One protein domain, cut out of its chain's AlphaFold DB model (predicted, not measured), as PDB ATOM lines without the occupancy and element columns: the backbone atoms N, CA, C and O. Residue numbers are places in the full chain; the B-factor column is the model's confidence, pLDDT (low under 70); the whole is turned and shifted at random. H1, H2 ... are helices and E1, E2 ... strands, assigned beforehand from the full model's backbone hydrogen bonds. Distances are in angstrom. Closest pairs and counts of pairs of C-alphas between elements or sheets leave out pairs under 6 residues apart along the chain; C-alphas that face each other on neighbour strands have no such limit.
ATOM      1  N   PRO A  15     178.088 157.005 118.023       75.50
ATOM      2  CA  PRO A  15     177.295 155.909 118.561       75.50
ATOM      3  C   PRO A  15     176.683 156.285 119.916       75.50
ATOM      4  O   PRO A  15     177.383 156.749 120.817       75.50
ATOM      5  N   GLU A  16     175.379 156.060 120.087       74.81
ATOM      6  CA  GLU A  16     174.624 156.481 121.280       74.81
ATOM      7  C   GLU A  16     175.292 156.033 122.594       74.81
ATOM      8  O   GLU A  16     175.407 156.802 123.550       74.81
ATOM      9  N   GLU A  17     175.794 154.798 122.631       79.50
ATOM     10  CA  GLU A  17     176.497 154.244 123.788       79.50
ATOM     11  C   GLU A  17     177.801 154.991 124.106       79.50
ATOM     12  O   GLU A  17     178.135 155.201 125.278       79.50
ATOM     13  N   GLN A  18     178.517 155.442 123.075       77.62
ATOM     14  CA  GLN A  18     179.733 156.230 123.222       77.62
ATOM     15  C   GLN A  18     179.415 157.625 123.766       77.62
ATOM     16  O   GLN A  18     180.086 158.078 124.692       77.62
ATOM     17  N   MET A  19     178.351 158.268 123.280       76.50
ATOM     18  CA  MET A  19     177.878 159.549 123.813       76.50
ATOM     19  C   MET A  19     177.495 159.431 125.297       76.50
ATOM     20  O   MET A  19     177.974 160.209 126.121       76.50
ATOM     21  N   ILE A  20     176.693 158.423 125.662       78.38
ATOM     22  CA  ILE A  20     176.314 158.155 127.061       78.38
ATOM     23  C   ILE A  20     177.558 157.952 127.929       78.38
ATOM     24  O   ILE A  20     177.662 158.518 129.016       78.38
ATOM     25  N   THR A  21     178.505 157.143 127.456       82.81
ATOM     26  CA  THR A  21     179.742 156.843 128.186       82.81
ATOM     27  C   THR A  21     180.587 158.094 128.391       82.81
ATOM     28  O   THR A  21     181.103 158.301 129.489       82.81
ATOM     29  N   ASN A  22     180.703 158.940 127.368       78.62
ATOM     30  CA  ASN A  22     181.442 160.192 127.451       78.62
ATOM     31  C   ASN A  22     180.803 161.136 128.468       78.62
ATOM     32  O   ASN A  22     181.498 161.589 129.372       78.62
ATOM     33  N   LEU A  23     179.485 161.355 128.392       77.31
ATOM     34  CA  LEU A  23     178.758 162.212 129.337       77.31
ATOM     35  C   LEU A  23     178.964 161.760 130.786       77.31
ATOM     36  O   LEU A  23     179.303 162.573 131.647       77.31
ATOM     37  N   VAL A  24     178.828 160.458 131.055       81.31
ATOM     38  CA  VAL A  24     179.063 159.901 132.395       81.31
ATOM     39  C   VAL A  24     180.514 160.129 132.825       81.31
ATOM     40  O   VAL A  24     180.741 160.680 133.896       81.31
ATOM     41  N   LYS A  25     181.504 159.755 132.003       82.88
ATOM     42  CA  LYS A  25     182.927 159.904 132.355       82.88
ATOM     43  C   LYS A  25     183.311 161.351 132.634       82.88
ATOM     44  O   LYS A  25     184.006 161.613 133.607       82.88
ATOM     45  N   LEU A  26     182.848 162.279 131.800       78.81
ATOM     46  CA  LEU A  26     183.115 163.702 131.961       78.81
ATOM     47  C   LEU A  26     182.556 164.196 133.298       78.81
ATOM     48  O   LEU A  26     183.315 164.734 134.098       78.81
ATOM     49  N   SER A  27     181.290 163.886 133.600       78.88
ATOM     50  CA  SER A  27     180.647 164.213 134.885       78.88
ATOM     51  C   SER A  27     181.483 163.807 136.098       78.88
ATOM     52  O   SER A  27     181.669 164.594 137.024       78.88
ATOM     53  N   LEU A  28     181.974 162.565 136.084       84.50
ATOM     54  CA  LEU A  28     182.727 161.977 137.189       84.50
ATOM     55  C   LEU A  28     184.120 162.593 137.317       84.50
ATOM     56  O   LEU A  28     184.510 162.993 138.410       84.50
ATOM     57  N   ASN A  29     184.838 162.727 136.199       82.44
ATOM     58  CA  ASN A  29     186.175 163.319 136.180       82.44
ATOM     59  C   ASN A  29     186.155 164.758 136.696       82.44
ATOM     60  O   ASN A  29     187.042 165.163 137.435       82.44
ATOM     61  N   LEU A  30     185.136 165.531 136.325       77.38
ATOM     62  CA  LEU A  30     185.003 166.911 136.771       77.38
ATOM     63  C   LEU A  30     184.705 167.001 138.255       77.38
ATOM     64  O   LEU A  30     185.386 167.744 138.953       77.38
ATOM     65  N   TYR A  31     183.743 166.218 138.744       79.25
ATOM     66  CA  TYR A  31     183.481 166.144 140.177       79.25
ATOM     67  C   TYR A  31     184.763 165.837 140.955       79.25
ATOM     68  O   TYR A  31     185.080 166.535 141.916       79.25
ATOM     69  N   GLN A  32     185.536 164.857 140.487       82.12
ATOM     70  CA  GLN A  32     186.803 164.489 141.100       82.12
ATOM     71  C   GLN A  32     187.844 165.620 141.045       82.12
ATOM     72  O   GLN A  32     188.436 165.938 142.072       82.12
ATOM     73  N   LEU A  33     188.004 166.299 139.905       79.25
ATOM     74  CA  LEU A  33     188.887 167.467 139.783       79.25
ATOM     75  C   LEU A  33     188.512 168.586 140.769       79.25
ATOM     76  O   LEU A  33     189.386 169.217 141.364       79.25
ATOM     77  N   PHE A  34     187.216 168.847 140.962       76.31
ATOM     78  CA  PHE A  34     186.744 169.860 141.912       76.31
ATOM     79  C   PHE A  34     186.925 169.433 143.369       76.31
ATOM     80  O   PHE A  34     187.271 170.269 144.208       76.31
ATOM     81  N   LEU A  35     186.711 168.149 143.658       77.00
ATOM     82  CA  LEU A  35     186.929 167.553 144.969       77.00
ATOM     83  C   LEU A  35     188.405 167.661 145.378       77.00
ATOM     84  O   LEU A  35     188.693 168.138 146.474       77.00
ATOM     85  N   GLU A  36     189.328 167.308 144.478       80.75
ATOM     86  CA  GLU A  36     190.782 167.395 144.683       80.75
ATOM     87  C   GLU A  36     191.272 168.839 144.859       80.75
ATOM     88  O   GLU A  36     192.188 169.098 145.635       80.75
ATOM     89  N   ALA A  37     190.642 169.797 144.177       77.19
ATOM     90  CA  ALA A  37     190.962 171.216 144.304       77.19
ATOM     91  C   ALA A  37     190.296 171.899 145.518       77.19
ATOM     92  O   ALA A  37     190.418 173.117 145.667       77.19
ATOM     93  N   GLU A  38     189.541 171.155 146.336       73.88
ATOM     94  CA  GLU A  38     188.710 171.650 147.444       73.88
ATOM     95  C   GLU A  38     187.797 172.842 147.083       73.88
ATOM     96  O   GLU A  38     187.374 173.607 147.957       73.88
ATOM     97  N   LYS A  39     187.456 173.010 145.798       66.38
ATOM     98  CA  LYS A  39     186.672 174.157 145.326       66.38
ATOM     99  C   LYS A  39     185.240 174.086 145.864       66.38
ATOM    100  O   LYS A  39     184.605 173.033 145.852       66.38
ATOM    101  N   LYS A  40     184.741 175.232 146.334       59.12
ATOM    102  CA  LYS A  40     183.420 175.403 146.962       59.12
ATOM    103  C   LYS A  40     182.543 176.309 146.105       59.12
ATOM    104  O   LYS A  40     182.318 177.457 146.465       59.12
ATOM    105  N   GLU A  41     182.110 175.845 144.938       54.12
ATOM    106  CA  GLU A  41     181.311 176.666 144.018       54.12
ATOM    107  C   GLU A  41     180.301 175.821 143.227       54.12
ATOM    108  O   GLU A  41     180.451 174.605 143.081       54.12
ATOM    109  N   GLN A  42     179.243 176.488 142.752       51.91
ATOM    110  CA  GLN A  42     178.195 175.900 141.922       51.91
ATOM    111  C   GLN A  42     178.671 175.818 140.473       51.91
ATOM    112  O   GLN A  42     179.025 176.836 139.883       51.91
ATOM    113  N   PHE A  43     178.625 174.628 139.879       52.84
ATOM    114  CA  PHE A  43     178.924 174.440 138.460       52.84
ATOM    115  C   PHE A  43     177.692 173.850 137.777       52.84
ATOM    116  O   PHE A  43     177.161 172.827 138.200       52.84
ATOM    117  N   CYS A  44     177.182 174.563 136.776       43.66
ATOM    118  CA  CYS A  44     175.890 174.296 136.154       43.66
ATOM    119  C   CYS A  44     176.054 173.569 134.815       43.66
ATOM    120  O   CYS A  44     177.000 173.838 134.073       43.66
ATOM    121  N   LEU A  45     175.080 172.705 134.499       53.16
ATOM    122  CA  LEU A  45     174.900 172.113 133.180       53.16
ATOM    123  C   LEU A  45     173.842 172.858 132.350       53.16
ATOM    124  O   LEU A  45     172.694 172.962 132.772       53.16
ATOM    125  N   LEU A  46     174.208 173.263 131.127       42.31
ATOM    126  CA  LEU A  46     173.294 173.594 130.027       42.31
ATOM    127  C   LEU A  46     173.643 172.733 128.798       42.31
ATOM    128  O   LEU A  46     174.713 172.919 128.235       42.31
ATOM    129  N   ILE A  47     172.757 171.818 128.371       45.03
ATOM    130  CA  ILE A  47     172.890 171.117 127.073       45.03
ATOM    131  C   ILE A  47     172.090 171.873 126.012       45.03
ATOM    132  O   ILE A  47     170.863 171.938 126.114       45.03
ATOM    133  N   THR A  48     172.766 172.389 124.982       39.53
ATOM    134  CA  THR A  48     172.137 172.883 123.746       39.53
ATOM    135  C   THR A  48     172.588 172.063 122.546       39.53
ATOM    136  O   THR A  48     173.612 171.387 122.586       39.53
ATOM    137  N   ASP A  49     171.820 172.146 121.469       37.09
ATOM    138  CA  ASP A  49     171.984 171.340 120.270       37.09
ATOM    139  C   ASP A  49     172.423 172.178 119.048       37.09
ATOM    140  O   ASP A  49     171.881 173.257 118.804       37.09
ATOM    141  N   PHE A  50     173.378 171.605 118.301       39.00
ATOM    142  CA  PHE A  50     173.585 171.592 116.842       39.00
ATOM    143  C   PHE A  50     174.799 172.243 116.164       39.00
ATOM    144  O   PHE A  50     175.050 171.795 115.055       39.00
ATOM    145  N   ASN A  51     175.588 173.170 116.728       41.78
ATOM    146  CA  ASN A  51     176.819 173.658 116.052       41.78
ATOM    147  C   ASN A  51     177.845 174.303 117.024       41.78
ATOM    148  O   ASN A  51     177.788 175.507 117.246       41.78
ATOM    149  N   ASP A  52     178.805 173.508 117.513       42.91
ATOM    150  CA  ASP A  52     180.078 173.906 118.166       42.91
ATOM    151  C   ASP A  52     180.088 174.390 119.640       42.91
ATOM    152  O   ASP A  52     180.296 175.564 119.937       42.91
ATOM    153  N   GLU A  53     180.047 173.376 120.527       37.91
ATOM    154  CA  GLU A  53     180.643 173.266 121.887       37.91
ATOM    155  C   GLU A  53     180.011 174.060 123.064       37.91
ATOM    156  O   GLU A  53     179.396 175.100 122.882       37.91
ATOM    157  N   GLU A  54     180.025 173.605 124.331       41.72
ATOM    158  CA  GLU A  54     180.940 172.700 125.056       41.72
ATOM    159  C   GLU A  54     180.223 171.650 125.930       41.72
ATOM    160  O   GLU A  54     179.070 171.790 126.335       41.72
ATOM    161  N   ILE A  55     180.985 170.597 126.240       49.03
ATOM    162  CA  ILE A  55     180.747 169.525 127.214       49.03
ATOM    163  C   ILE A  55     180.488 170.062 128.627       49.03
ATOM    164  O   ILE A  55     181.031 171.073 129.049       49.03
ATOM    165  N   ILE A  56     179.666 169.338 129.387       51.78
ATOM    166  CA  ILE A  56     178.905 169.954 130.457       51.78
ATOM    167  C   ILE A  56     179.018 169.200 131.785       51.78
ATOM    168  O   ILE A  56     179.041 167.968 131.840       51.78
ATOM    169  N   HIS A  57     179.097 169.975 132.867       50.53
ATOM    170  CA  HIS A  57     179.504 169.554 134.201       50.53
ATOM    171  C   HIS A  57     178.269 169.276 135.081       50.53
ATOM    172  O   HIS A  57     177.481 170.170 135.366       50.53
ATOM    173  N   LEU A  58     178.075 168.012 135.472       57.22
ATOM    174  CA  LEU A  58     176.809 167.476 136.015       57.22
ATOM    175  C   LEU A  58     176.730 167.403 137.542       57.22
ATOM    176  O   LEU A  58     175.660 167.174 138.107       57.22
ATOM    177  N   CYS A  59     177.868 167.552 138.203       58.28
ATOM    178  CA  CYS A  59     178.027 167.177 139.593       58.28
ATOM    179  C   CYS A  59     178.951 168.193 140.233       58.28
ATOM    180  O   CYS A  59     180.062 168.412 139.745       58.28
ATOM    181  N   TYR A  60     178.509 168.801 141.322       64.75
ATOM    182  CA  TYR A  60     179.359 169.721 142.046       64.75
ATOM    183  C   TYR A  60     179.161 169.574 143.543       64.75
ATOM    184  O   TYR A  60     178.182 169.020 144.052       64.75
ATOM    185  N   ARG A  61     180.153 170.074 144.261       64.19
ATOM    186  CA  ARG A  61     180.114 170.159 145.704       64.19
ATOM    187  C   ARG A  61     179.360 171.432 146.078       64.19
ATOM    188  O   ARG A  61     179.914 172.524 146.009       64.19
ATOM    189  N   LYS A 124     181.662 164.850 151.948       87.56
ATOM    190  CA  LYS A 124     181.227 163.473 151.706       87.56
ATOM    191  C   LYS A 124     179.909 163.399 150.939       87.56
ATOM    192  O   LYS A 124     179.400 162.305 150.709       87.56
ATOM    193  N   VAL A 125     179.332 164.536 150.561       87.25
ATOM    194  CA  VAL A 125     178.035 164.591 149.887       87.25
ATOM    195  C   VAL A 125     178.189 165.304 148.552       87.25
ATOM    196  O   VAL A 125     178.536 166.482 148.499       87.25
ATOM    197  N   CYS A 126     177.881 164.600 147.467       87.00
ATOM    198  CA  CYS A 126     177.758 165.202 146.148       87.00
ATOM    199  C   CYS A 126     176.357 165.794 145.977       87.00
ATOM    200  O   CYS A 126     175.372 165.201 146.414       87.00
ATOM    201  N   GLN A 127     176.242 166.917 145.268       84.81
ATOM    202  CA  GLN A 127     174.953 167.479 144.886       84.81
ATOM    203  C   GLN A 127     174.812 167.537 143.364       84.81
ATOM    204  O   GLN A 127     175.714 167.954 142.639       84.81
ATOM    205  N   ILE A 128     173.649 167.109 142.885       83.94
ATOM    206  CA  ILE A 128     173.182 167.274 141.516       83.94
ATOM    207  C   ILE A 128     171.986 168.212 141.591       83.94
ATOM    208  O   ILE A 128     170.932 167.861 142.123       83.94
ATOM    209  N   GLU A 129     172.124 169.410 141.048       77.56
ATOM    210  CA  GLU A 129     170.993 170.318 140.923       77.56
ATOM    211  C   GLU A 129     170.426 170.268 139.517       77.56
ATOM    212  O   GLU A 129     171.172 170.366 138.548       77.56
ATOM    213  N   ARG A 130     169.094 170.190 139.414       70.81
ATOM    214  CA  ARG A 130     168.365 170.455 138.165       70.81
ATOM    215  C   ARG A 130     168.901 169.644 136.972       70.81
ATOM    216  O   ARG A 130     169.327 170.188 135.956       70.81
ATOM    217  N   LEU A 131     168.840 168.318 137.084       73.44
ATOM    218  CA  LEU A 131     169.173 167.443 135.965       73.44
ATOM    219  C   LEU A 131     168.086 167.510 134.885       73.44
ATOM    220  O   LEU A 131     167.000 166.951 135.043       73.44
ATOM    221  N   GLU A 132     168.410 168.144 133.764       70.19
ATOM    222  CA  GLU A 132     167.595 168.157 132.553       70.19
ATOM    223  C   GLU A 132     168.391 167.501 131.419       70.19
ATOM    224  O   GLU A 132     169.539 167.848 131.153       70.19
ATOM    225  N   LEU A 133     167.791 166.504 130.767       70.25
ATOM    226  CA  LEU A 133     168.400 165.785 129.650       70.25
ATOM    227  C   LEU A 133     167.606 166.062 128.379       70.25
ATOM    228  O   LEU A 133     166.370 166.047 128.412       70.25
ATOM    229  N   HIS A 134     168.303 166.236 127.256       71.19
ATOM    230  CA  HIS A 134     167.653 166.351 125.956       71.19
ATOM    231  C   HIS A 134     166.769 165.112 125.684       71.19
ATOM    232  O   HIS A 134     167.191 163.994 126.001       71.19
ATOM    233  N   PRO A 135     165.558 165.255 125.107       69.88
ATOM    234  CA  PRO A 135     164.631 164.137 124.918       69.88
ATOM    235  C   PRO A 135     165.228 162.909 124.221       69.88
ATOM    236  O   PRO A 135     164.886 161.784 124.579       69.88
ATOM    237  N   THR A 136     166.157 163.100 123.280       71.50
ATOM    238  CA  THR A 136     166.804 161.998 122.538       71.50
ATOM    239  C   THR A 136     167.690 161.106 123.411       71.50
ATOM    240  O   THR A 136     167.894 159.943 123.076       71.50
ATOM    241  N   ILE A 137     168.178 161.614 124.547       72.06
ATOM    242  CA  ILE A 137     169.066 160.887 125.469       72.06
ATOM    243  C   ILE A 137     168.387 160.531 126.800       72.06
ATOM    244  O   ILE A 137     168.986 159.902 127.677       72.06
ATOM    245  N   GLN A 138     167.115 160.901 126.966       73.31
ATOM    246  CA  GLN A 138     166.320 160.493 128.121       73.31
ATOM    247  C   GLN A 138     166.085 158.978 128.128       73.31
ATOM    248  O   GLN A 138     166.055 158.313 127.096       73.31
ATOM    249  N   ARG A 139     165.874 158.416 129.327       76.50
ATOM    250  CA  ARG A 139     165.610 156.977 129.547       76.50
ATOM    251  C   ARG A 139     166.743 156.036 129.107       76.50
ATOM    252  O   ARG A 139     166.533 154.834 129.017       76.50
ATOM    253  N   LYS A 140     167.958 156.555 128.916       81.69
ATOM    254  CA  LYS A 140     169.160 155.773 128.569       81.69
ATOM    255  C   LYS A 140     170.041 155.391 129.769       81.69
ATOM    256  O   LYS A 140     171.205 155.033 129.619       81.69
ATOM    257  N   GLY A 141     169.513 155.516 130.989       83.69
ATOM    258  CA  GLY A 141     170.231 155.173 132.223       83.69
ATOM    259  C   GLY A 141     171.368 156.129 132.612       83.69
ATOM    260  O   GLY A 141     172.110 155.814 133.537       83.69
ATOM    261  N   ILE A 142     171.504 157.286 131.948       82.75
ATOM    262  CA  ILE A 142     172.552 158.292 132.227       82.75
ATOM    263  C   ILE A 142     172.554 158.685 133.708       82.75
ATOM    264  O   ILE A 142     173.580 158.572 134.367       82.75
ATOM    265  N   PHE A 143     171.388 159.060 134.244       84.94
ATOM    266  CA  PHE A 143     171.223 159.426 135.653       84.94
ATOM    267  C   PHE A 143     171.759 158.349 136.603       84.94
ATOM    268  O   PHE A 143     172.619 158.623 137.433       84.94
ATOM    269  N   THR A 144     171.294 157.109 136.442       88.38
ATOM    270  CA  THR A 144     171.710 155.979 137.278       88.38
ATOM    271  C   THR A 144     173.217 155.755 137.214       88.38
ATOM    272  O   THR A 144     173.849 155.541 138.245       88.38
ATOM    273  N   LYS A 145     173.810 155.829 136.015       88.56
ATOM    274  CA  LYS A 145     175.257 155.676 135.825       88.56
ATOM    275  C   LYS A 145     176.045 156.795 136.513       88.56
ATOM    276  O   LYS A 145     177.063 156.502 137.129       88.56
ATOM    277  N   ILE A 146     175.563 158.038 136.451       87.31
ATOM    278  CA  ILE A 146     176.177 159.176 137.149       87.31
ATOM    279  C   ILE A 146     176.121 158.964 138.661       87.31
ATOM    280  O   ILE A 146     177.163 158.993 139.303       87.31
ATOM    281  N   VAL A 147     174.943 158.693 139.231       89.31
ATOM    282  CA  VAL A 147     174.802 158.535 140.691       89.31
ATOM    283  C   VAL A 147     175.652 157.372 141.208       89.31
ATOM    284  O   VAL A 147     176.374 157.541 142.186       89.31
ATOM    285  N   LYS A 148     175.650 156.221 140.519       92.19
ATOM    286  CA  LYS A 148     176.518 155.084 140.871       92.19
ATOM    287  C   LYS A 148     178.000 155.434 140.790       92.19
ATOM    288  O   LYS A 148     178.760 155.045 141.666       92.19
ATOM    289  N   GLY A 149     178.405 156.157 139.747       91.06
ATOM    290  CA  GLY A 149     179.787 156.589 139.585       91.06
ATOM    291  C   GLY A 149     180.231 157.542 140.692       91.06
ATOM    292  O   GLY A 149     181.314 157.369 141.229       91.06
ATOM    293  N   LEU A 150     179.384 158.497 141.082       89.38
ATOM    294  CA  LEU A 150     179.679 159.439 142.164       89.38
ATOM    295  C   LEU A 150     179.811 158.743 143.518       89.38
ATOM    296  O   LEU A 150     180.752 159.017 144.251       89.38
ATOM    297  N   LEU A 151     178.897 157.818 143.829       92.19
ATOM    298  CA  LEU A 151     178.952 157.018 145.057       92.19
ATOM    299  C   LEU A 151     180.183 156.100 145.122       92.19
ATOM    300  O   LEU A 151     180.516 155.612 146.195       92.19
ATOM    301  N   ALA A 152     180.851 155.849 143.992       93.12
ATOM    302  CA  ALA A 152     182.088 155.076 143.935       93.12
ATOM    303  C   ALA A 152     183.362 155.934 144.087       93.12
ATOM    304  O   ALA A 152     184.456 155.375 144.147       93.12
ATOM    305  N   ILE A 153     183.251 157.270 144.122       88.88
ATOM    306  CA  ILE A 153     184.389 158.186 144.290       88.88
ATOM    307  C   ILE A 153     184.565 158.495 145.777       88.88
ATOM    308  O   ILE A 153     183.765 159.224 146.357       88.88
ATOM    309  N   GLU A 154     185.643 158.014 146.389       87.75
ATOM    310  CA  GLU A 154     185.996 158.365 147.771       87.75
ATOM    311  C   GLU A 154     186.301 159.876 147.920       87.75
ATOM    312  O   GLU A 154     186.951 160.447 147.041       87.75
ATOM    313  N   PRO A 155     185.874 160.547 149.014       85.94
ATOM    314  CA  PRO A 155     185.171 160.021 150.186       85.94
ATOM    315  C   PRO A 155     183.638 160.192 150.104       85.94
ATOM    316  O   PRO A 155     182.980 160.397 151.125       85.94
ATOM    317  N   THR A 156     183.056 160.194 148.902       88.81
ATOM    318  CA  THR A 156     181.620 160.437 148.698       88.81
ATOM    319  C   THR A 156     180.795 159.303 149.299       88.81
ATOM    320  O   THR A 156     180.912 158.149 148.907       88.81
ATOM    321  N   GLN A 157     179.917 159.646 150.235       92.00
ATOM    322  CA  GLN A 157     179.009 158.723 150.916       92.00
ATOM    323  C   GLN A 157     177.573 158.847 150.413       92.00
ATOM    324  O   GLN A 157     176.794 157.898 150.511       92.00
ATOM    325  N   SER A 158     177.199 160.017 149.889       92.81
ATOM    326  CA  SER A 158     175.838 160.262 149.421       92.81
ATOM    327  C   SER A 158     175.784 161.232 148.248       92.81
ATOM    328  O   SER A 158     176.670 162.064 148.055       92.81
ATOM    329  N   VAL A 159     174.701 161.148 147.479       91.44
ATOM    330  CA  VAL A 159     174.366 162.051 146.379       91.44
ATOM    331  C   VAL A 159     172.980 162.631 146.634       91.44
ATOM    332  O   VAL A 159     171.996 161.898 146.707       91.44
ATOM    333  N   ILE A 160     172.881 163.951 146.737       91.12
ATOM    334  CA  ILE A 160     171.609 164.667 146.790       91.12
ATOM    335  C   ILE A 160     171.256 165.138 145.384       91.12
ATOM    336  O   ILE A 160     172.049 165.802 144.727       91.12
ATOM    337  N   VAL A 161     170.034 164.867 144.945       88.88
ATOM    338  CA  VAL A 161     169.443 165.440 143.735       88.88
ATOM    339  C   VAL A 161     168.400 166.463 144.149       88.88
ATOM    340  O   VAL A 161     167.454 166.108 144.848       88.88
ATOM    341  N   THR A 162     168.540 167.717 143.730       87.25
ATOM    342  CA  THR A 162     167.644 168.825 144.109       87.25
ATOM    343  C   THR A 162     166.939 169.410 142.887       87.25
ATOM    344  O   THR A 162     167.203 169.027 141.744       87.25
ATOM    345  N   ASN A 163     166.020 170.354 143.117       83.25
ATOM    346  CA  ASN A 163     165.288 171.053 142.057       83.25
ATOM    347  C   ASN A 163     164.479 170.109 141.150       83.25
ATOM    348  O   ASN A 163     164.330 170.323 139.948       83.25
ATOM    349  N   ILE A 164     163.899 169.066 141.750       85.19
ATOM    350  CA  ILE A 164     163.024 168.112 141.065       85.19
ATOM    351  C   ILE A 164     161.619 168.720 140.936       85.19
ATOM    352  O   ILE A 164     160.791 168.643 141.849       85.19
ATOM    353  N   TYR A 165     161.327 169.333 139.790       83.25
ATOM    354  CA  TYR A 165     160.011 169.931 139.511       83.25
ATOM    355  C   TYR A 165     158.995 168.933 138.943       83.25
ATOM    356  O   TYR A 165     157.793 169.071 139.184       83.25
ATOM    357  N   ASN A 166     159.467 167.897 138.250       82.69
ATOM    358  CA  ASN A 166     158.618 166.863 137.670       82.69
ATOM    359  C   ASN A 166     158.151 165.862 138.750       82.69
ATOM    360  O   ASN A 166     158.958 165.143 139.345       82.69
ATOM    361  N   PHE A 167     156.840 165.821 139.009       83.56
ATOM    362  CA  PHE A 167     156.247 164.957 140.035       83.56
ATOM    363  C   PHE A 167     156.313 163.466 139.681       83.56
ATOM    364  O   PHE A 167     156.548 162.631 140.560       83.56
ATOM    365  N   ASP A 168     156.150 163.127 138.404       83.94
ATOM    366  CA  ASP A 168     156.233 161.745 137.936       83.94
ATOM    367  C   ASP A 168     157.652 161.220 138.104       83.94
ATOM    368  O   ASP A 168     157.852 160.105 138.587       83.94
ATOM    369  N   TRP A 169     158.650 162.053 137.796       84.69
ATOM    370  CA  TRP A 169     160.046 161.703 138.014       84.69
ATOM    371  C   TRP A 169     160.334 161.455 139.497       84.69
ATOM    372  O   TRP A 169     160.854 160.393 139.830       84.69
ATOM    373  N   LEU A 170     159.907 162.348 140.400       87.38
ATOM    374  CA  LEU A 170     160.040 162.126 141.847       87.38
ATOM    375  C   LEU A 170     159.375 160.815 142.292       87.38
ATOM    376  O   LEU A 170     159.929 160.084 143.109       87.38
ATOM    377  N   THR A 171     158.193 160.509 141.758       88.06
ATOM    378  CA  THR A 171     157.462 159.274 142.077       88.06
ATOM    379  C   THR A 171     158.242 158.031 141.655       88.06
ATOM    380  O   THR A 171     158.219 157.028 142.366       88.06
ATOM    381  N   GLN A 172     158.972 158.089 140.538       87.44
ATOM    382  CA  GLN A 172     159.890 157.016 140.158       87.44
ATOM    383  C   GLN A 172     161.118 156.970 141.071       87.44
ATOM    384  O   GLN A 172     161.471 155.888 141.531       87.44
ATOM    385  N   LEU A 173     161.730 158.118 141.383       88.38
ATOM    386  CA  LEU A 173     162.911 158.178 142.250       88.38
ATOM    387  C   LEU A 173     162.641 157.618 143.648       88.38
ATOM    388  O   LEU A 173     163.507 156.961 144.199       88.38
ATOM    389  N   LYS A 174     161.431 157.778 144.197       92.12
ATOM    390  CA  LYS A 174     161.037 157.174 145.485       92.12
ATOM    391  C   LYS A 174     161.217 155.657 145.566       92.12
ATOM    392  O   LYS A 174     161.252 155.121 146.665       92.12
ATOM    393  N   LYS A 175     161.262 154.961 144.428       91.31
ATOM    394  CA  LYS A 175     161.447 153.504 144.386       91.31
ATOM    395  C   LYS A 175     162.906 153.091 144.590       91.31
ATOM    396  O   LYS A 175     163.149 151.940 144.935       91.31
ATOM    397  N   SER A 176     163.849 153.997 144.336       92.06
ATOM    398  CA  SER A 176     165.288 153.718 144.348       92.06
ATOM    399  C   SER A 176     166.091 154.604 145.300       92.06
ATOM    400  O   SER A 176     167.141 154.172 145.761       92.06
ATOM    401  N   ALA A 177     165.616 155.813 145.597       94.56
ATOM    402  CA  ALA A 177     166.233 156.749 146.529       94.56
ATOM    403  C   ALA A 177     166.130 156.251 147.973       94.56
ATOM    404  O   ALA A 177     165.102 155.696 148.365       94.56
ATOM    405  N   THR A 178     167.162 156.522 148.767       96.00
ATOM    406  CA  THR A 178     167.161 156.253 150.209       96.00
ATOM    407  C   THR A 178     166.143 157.139 150.922       96.00
ATOM    408  O   THR A 178     165.370 156.673 151.754       96.00
ATOM    409  N   GLU A 179     166.089 158.420 150.553       95.19
ATOM    410  CA  GLU A 179     165.128 159.370 151.103       95.19
ATOM    411  C   GLU A 179     164.638 160.325 150.011       95.19
ATOM    412  O   GLU A 179     165.365 160.678 149.083       95.19
ATOM    413  N   THR A 180     163.390 160.781 150.115       94.44
ATOM    414  CA  THR A 180     162.892 161.896 149.301       94.44
ATOM    415  C   THR A 180     162.218 162.914 150.193       94.44
ATOM    416  O   THR A 180     161.494 162.551 151.118       94.44
ATOM    417  N   THR A 181     162.403 164.190 149.882       91.62
ATOM    418  CA  THR A 181     161.902 165.285 150.708       91.62
ATOM    419  C   THR A 181     161.309 166.400 149.852       91.62
ATOM    420  O   THR A 181     161.562 166.512 148.645       91.62
ATOM    421  N   ARG A 182     160.459 167.217 150.474       89.06
ATOM    422  CA  ARG A 182     159.903 168.428 149.861       89.06
ATOM    423  C   ARG A 182     160.686 169.626 150.375       89.06
ATOM    424  O   ARG A 182     160.747 169.860 151.577       89.06
ATOM    425  N   LEU A 183     161.244 170.384 149.442       85.56
ATOM    426  CA  LEU A 183     161.888 171.664 149.703       85.56
ATOM    427  C   LEU A 183     160.836 172.785 149.597       85.56
ATOM    428  O   LEU A 183     159.761 172.546 149.040       85.56
ATOM    429  N   PRO A 184     161.113 174.010 150.085       81.81
ATOM    430  CA  PRO A 184     160.141 175.106 150.038       81.81
ATOM    431  C   PRO A 184     159.584 175.394 148.634       81.81
ATOM    432  O   PRO A 184     158.398 175.677 148.494       81.81
ATOM    433  N   SER A 185     160.417 175.278 147.594       82.25
ATOM    434  CA  SER A 185     160.052 175.565 146.198       82.25
ATOM    435  C   SER A 185     160.255 174.391 145.232       82.25
ATOM    436  O   SER A 185     159.928 174.505 144.052       82.25
ATOM    437  N   SER A 186     160.779 173.252 145.693       87.69
ATOM    438  CA  SER A 186     161.107 172.109 144.832       87.69
ATOM    439  C   SER A 186     161.049 170.780 145.597       87.69
ATOM    440  O   SER A 186     160.490 170.697 146.692       87.69
ATOM    441  N   ARG A 187     161.566 169.696 145.018       91.00
ATOM    442  CA  ARG A 187     161.765 168.426 145.729       91.00
ATOM    443  C   ARG A 187     163.201 167.964 145.580       91.00
ATOM    444  O   ARG A 187     163.896 168.383 144.652       91.00
ATOM    445  N   ALA A 188     163.602 167.086 146.487       91.94
ATOM    446  CA  ALA A 188     164.915 166.480 146.468       91.94
ATOM    447  C   ALA A 188     164.855 164.981 146.787       91.94
ATOM    448  O   ALA A 188     163.894 164.494 147.393       91.94
ATOM    449  N   ALA A 189     165.879 164.262 146.348       93.88
ATOM    450  CA  ALA A 189     166.082 162.843 146.593       93.88
ATOM    451  C   ALA A 189     167.530 162.609 147.034       93.88
ATOM    452  O   ALA A 189     168.442 163.210 146.475       93.88
ATOM    453  N   LEU A 190     167.727 161.750 148.025       94.75
ATOM    454  CA  LEU A 190     169.028 161.335 148.532       94.75
ATOM    455  C   LEU A 190     169.305 159.909 148.075       94.75
ATOM    456  O   LEU A 190     168.433 159.042 148.168       94.75
ATOM    457  N   PHE A 191     170.533 159.680 147.630       95.19
ATOM    458  CA  PHE A 191     171.052 158.369 147.294       95.19
ATOM    459  C   PHE A 191     172.316 158.093 148.097       95.19
ATOM    460  O   PHE A 191     173.159 158.974 148.242       95.19
TER     461      PHE A 191
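What this domain is: This is residues 15 to 61 and 124 to 191 of the 197 residues of an uncharacterized protein of Vibrio splendidus (UniProt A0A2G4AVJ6). A twisted sheet of four strands has two helices, H2 and H3, over one face, while a long helix, H1, packs on H2 beyond the E1 side of the sheet. From the end of H1 a long loop, residues 37 to 61, runs far out and folds back. The printed part has 115 residues, with three named helices and four named strands in the order H1 E1 H2 E2 H3 E3 E4; under half of the residues are in these elements, and the class is mixed, helices and strands. The sheet's order is E1 E2 E4 E3, also mixed, with E1 and E2 parallel and the other neighbours antiparallel. The whole is compact, with a radius of gyration of the C-alphas of 14.0 A and spans of 38 by 33 by 23 A.

How they stand to each other: Begin with H1, residues 16 to 36, which touches H2, residues 142 to 151; look at the C-alphas of Val 24 and Ile 146, their closest, 5.6 A apart. The two run the same way at a shallow tilt of 30 degrees. H1 is not on the sheet. After the cut, E1, residues 125 to 129, is an edge strand, parallel to E2, residues 158 to 162; N 128 and O 160 are within hydrogen-bond range at 2.8 A. E1, H2 and E2 form a strand-helix-strand unit, two parallel neighbour strands with a helix between them in the chain, and its crossover is right-handed. H2 is over E2 at a height over the sheet of 9.6 A. H3, residues 167 to 173, is on the same face, over E4, residues 187 to 191, at a height of 9.8 A; it is apart from H2. E2 and E4 are antiparallel, with N 161 and O 189 at 2.8 A. E3, residues 179 to 182, makes a hairpin with E4, with N 181 and O 188 at 2.9 A. E2, H3 and E3 form a split unit, with E4 between its strands, and this crossover is right-handed too. In H1, H2 and H3 every O i to N i+4 pair is within hydrogen-bond range.

Where its parts are: Find C-alpha 16 at (174.624, 156.481, 121.280); from there H1 runs 30.5 A to C-alpha 36. E1 begins at C-alpha 125, at (178.035, 164.591, 149.887), and measures 12.8 A. Further on come H2 with 14.4 A, E2 with 13.0 A, H3 with 9.8 A and E3 with 10.5 A. E4 covers 13.8 A and ends at C-alpha 191, at (171.052, 158.369, 147.294).

The domain as a whole: The two C-alphas farthest apart are those of Pro 15 and Pro 184, 40.7 A. Residues 62 to 123 are not printed, and C-alphas 61 and 124 are 9.1 A apart across the cut. The link from E1 to H2 is long, with 12 residues. The model's pLDDT is under 70 at residues 39 to 61 and residue 135.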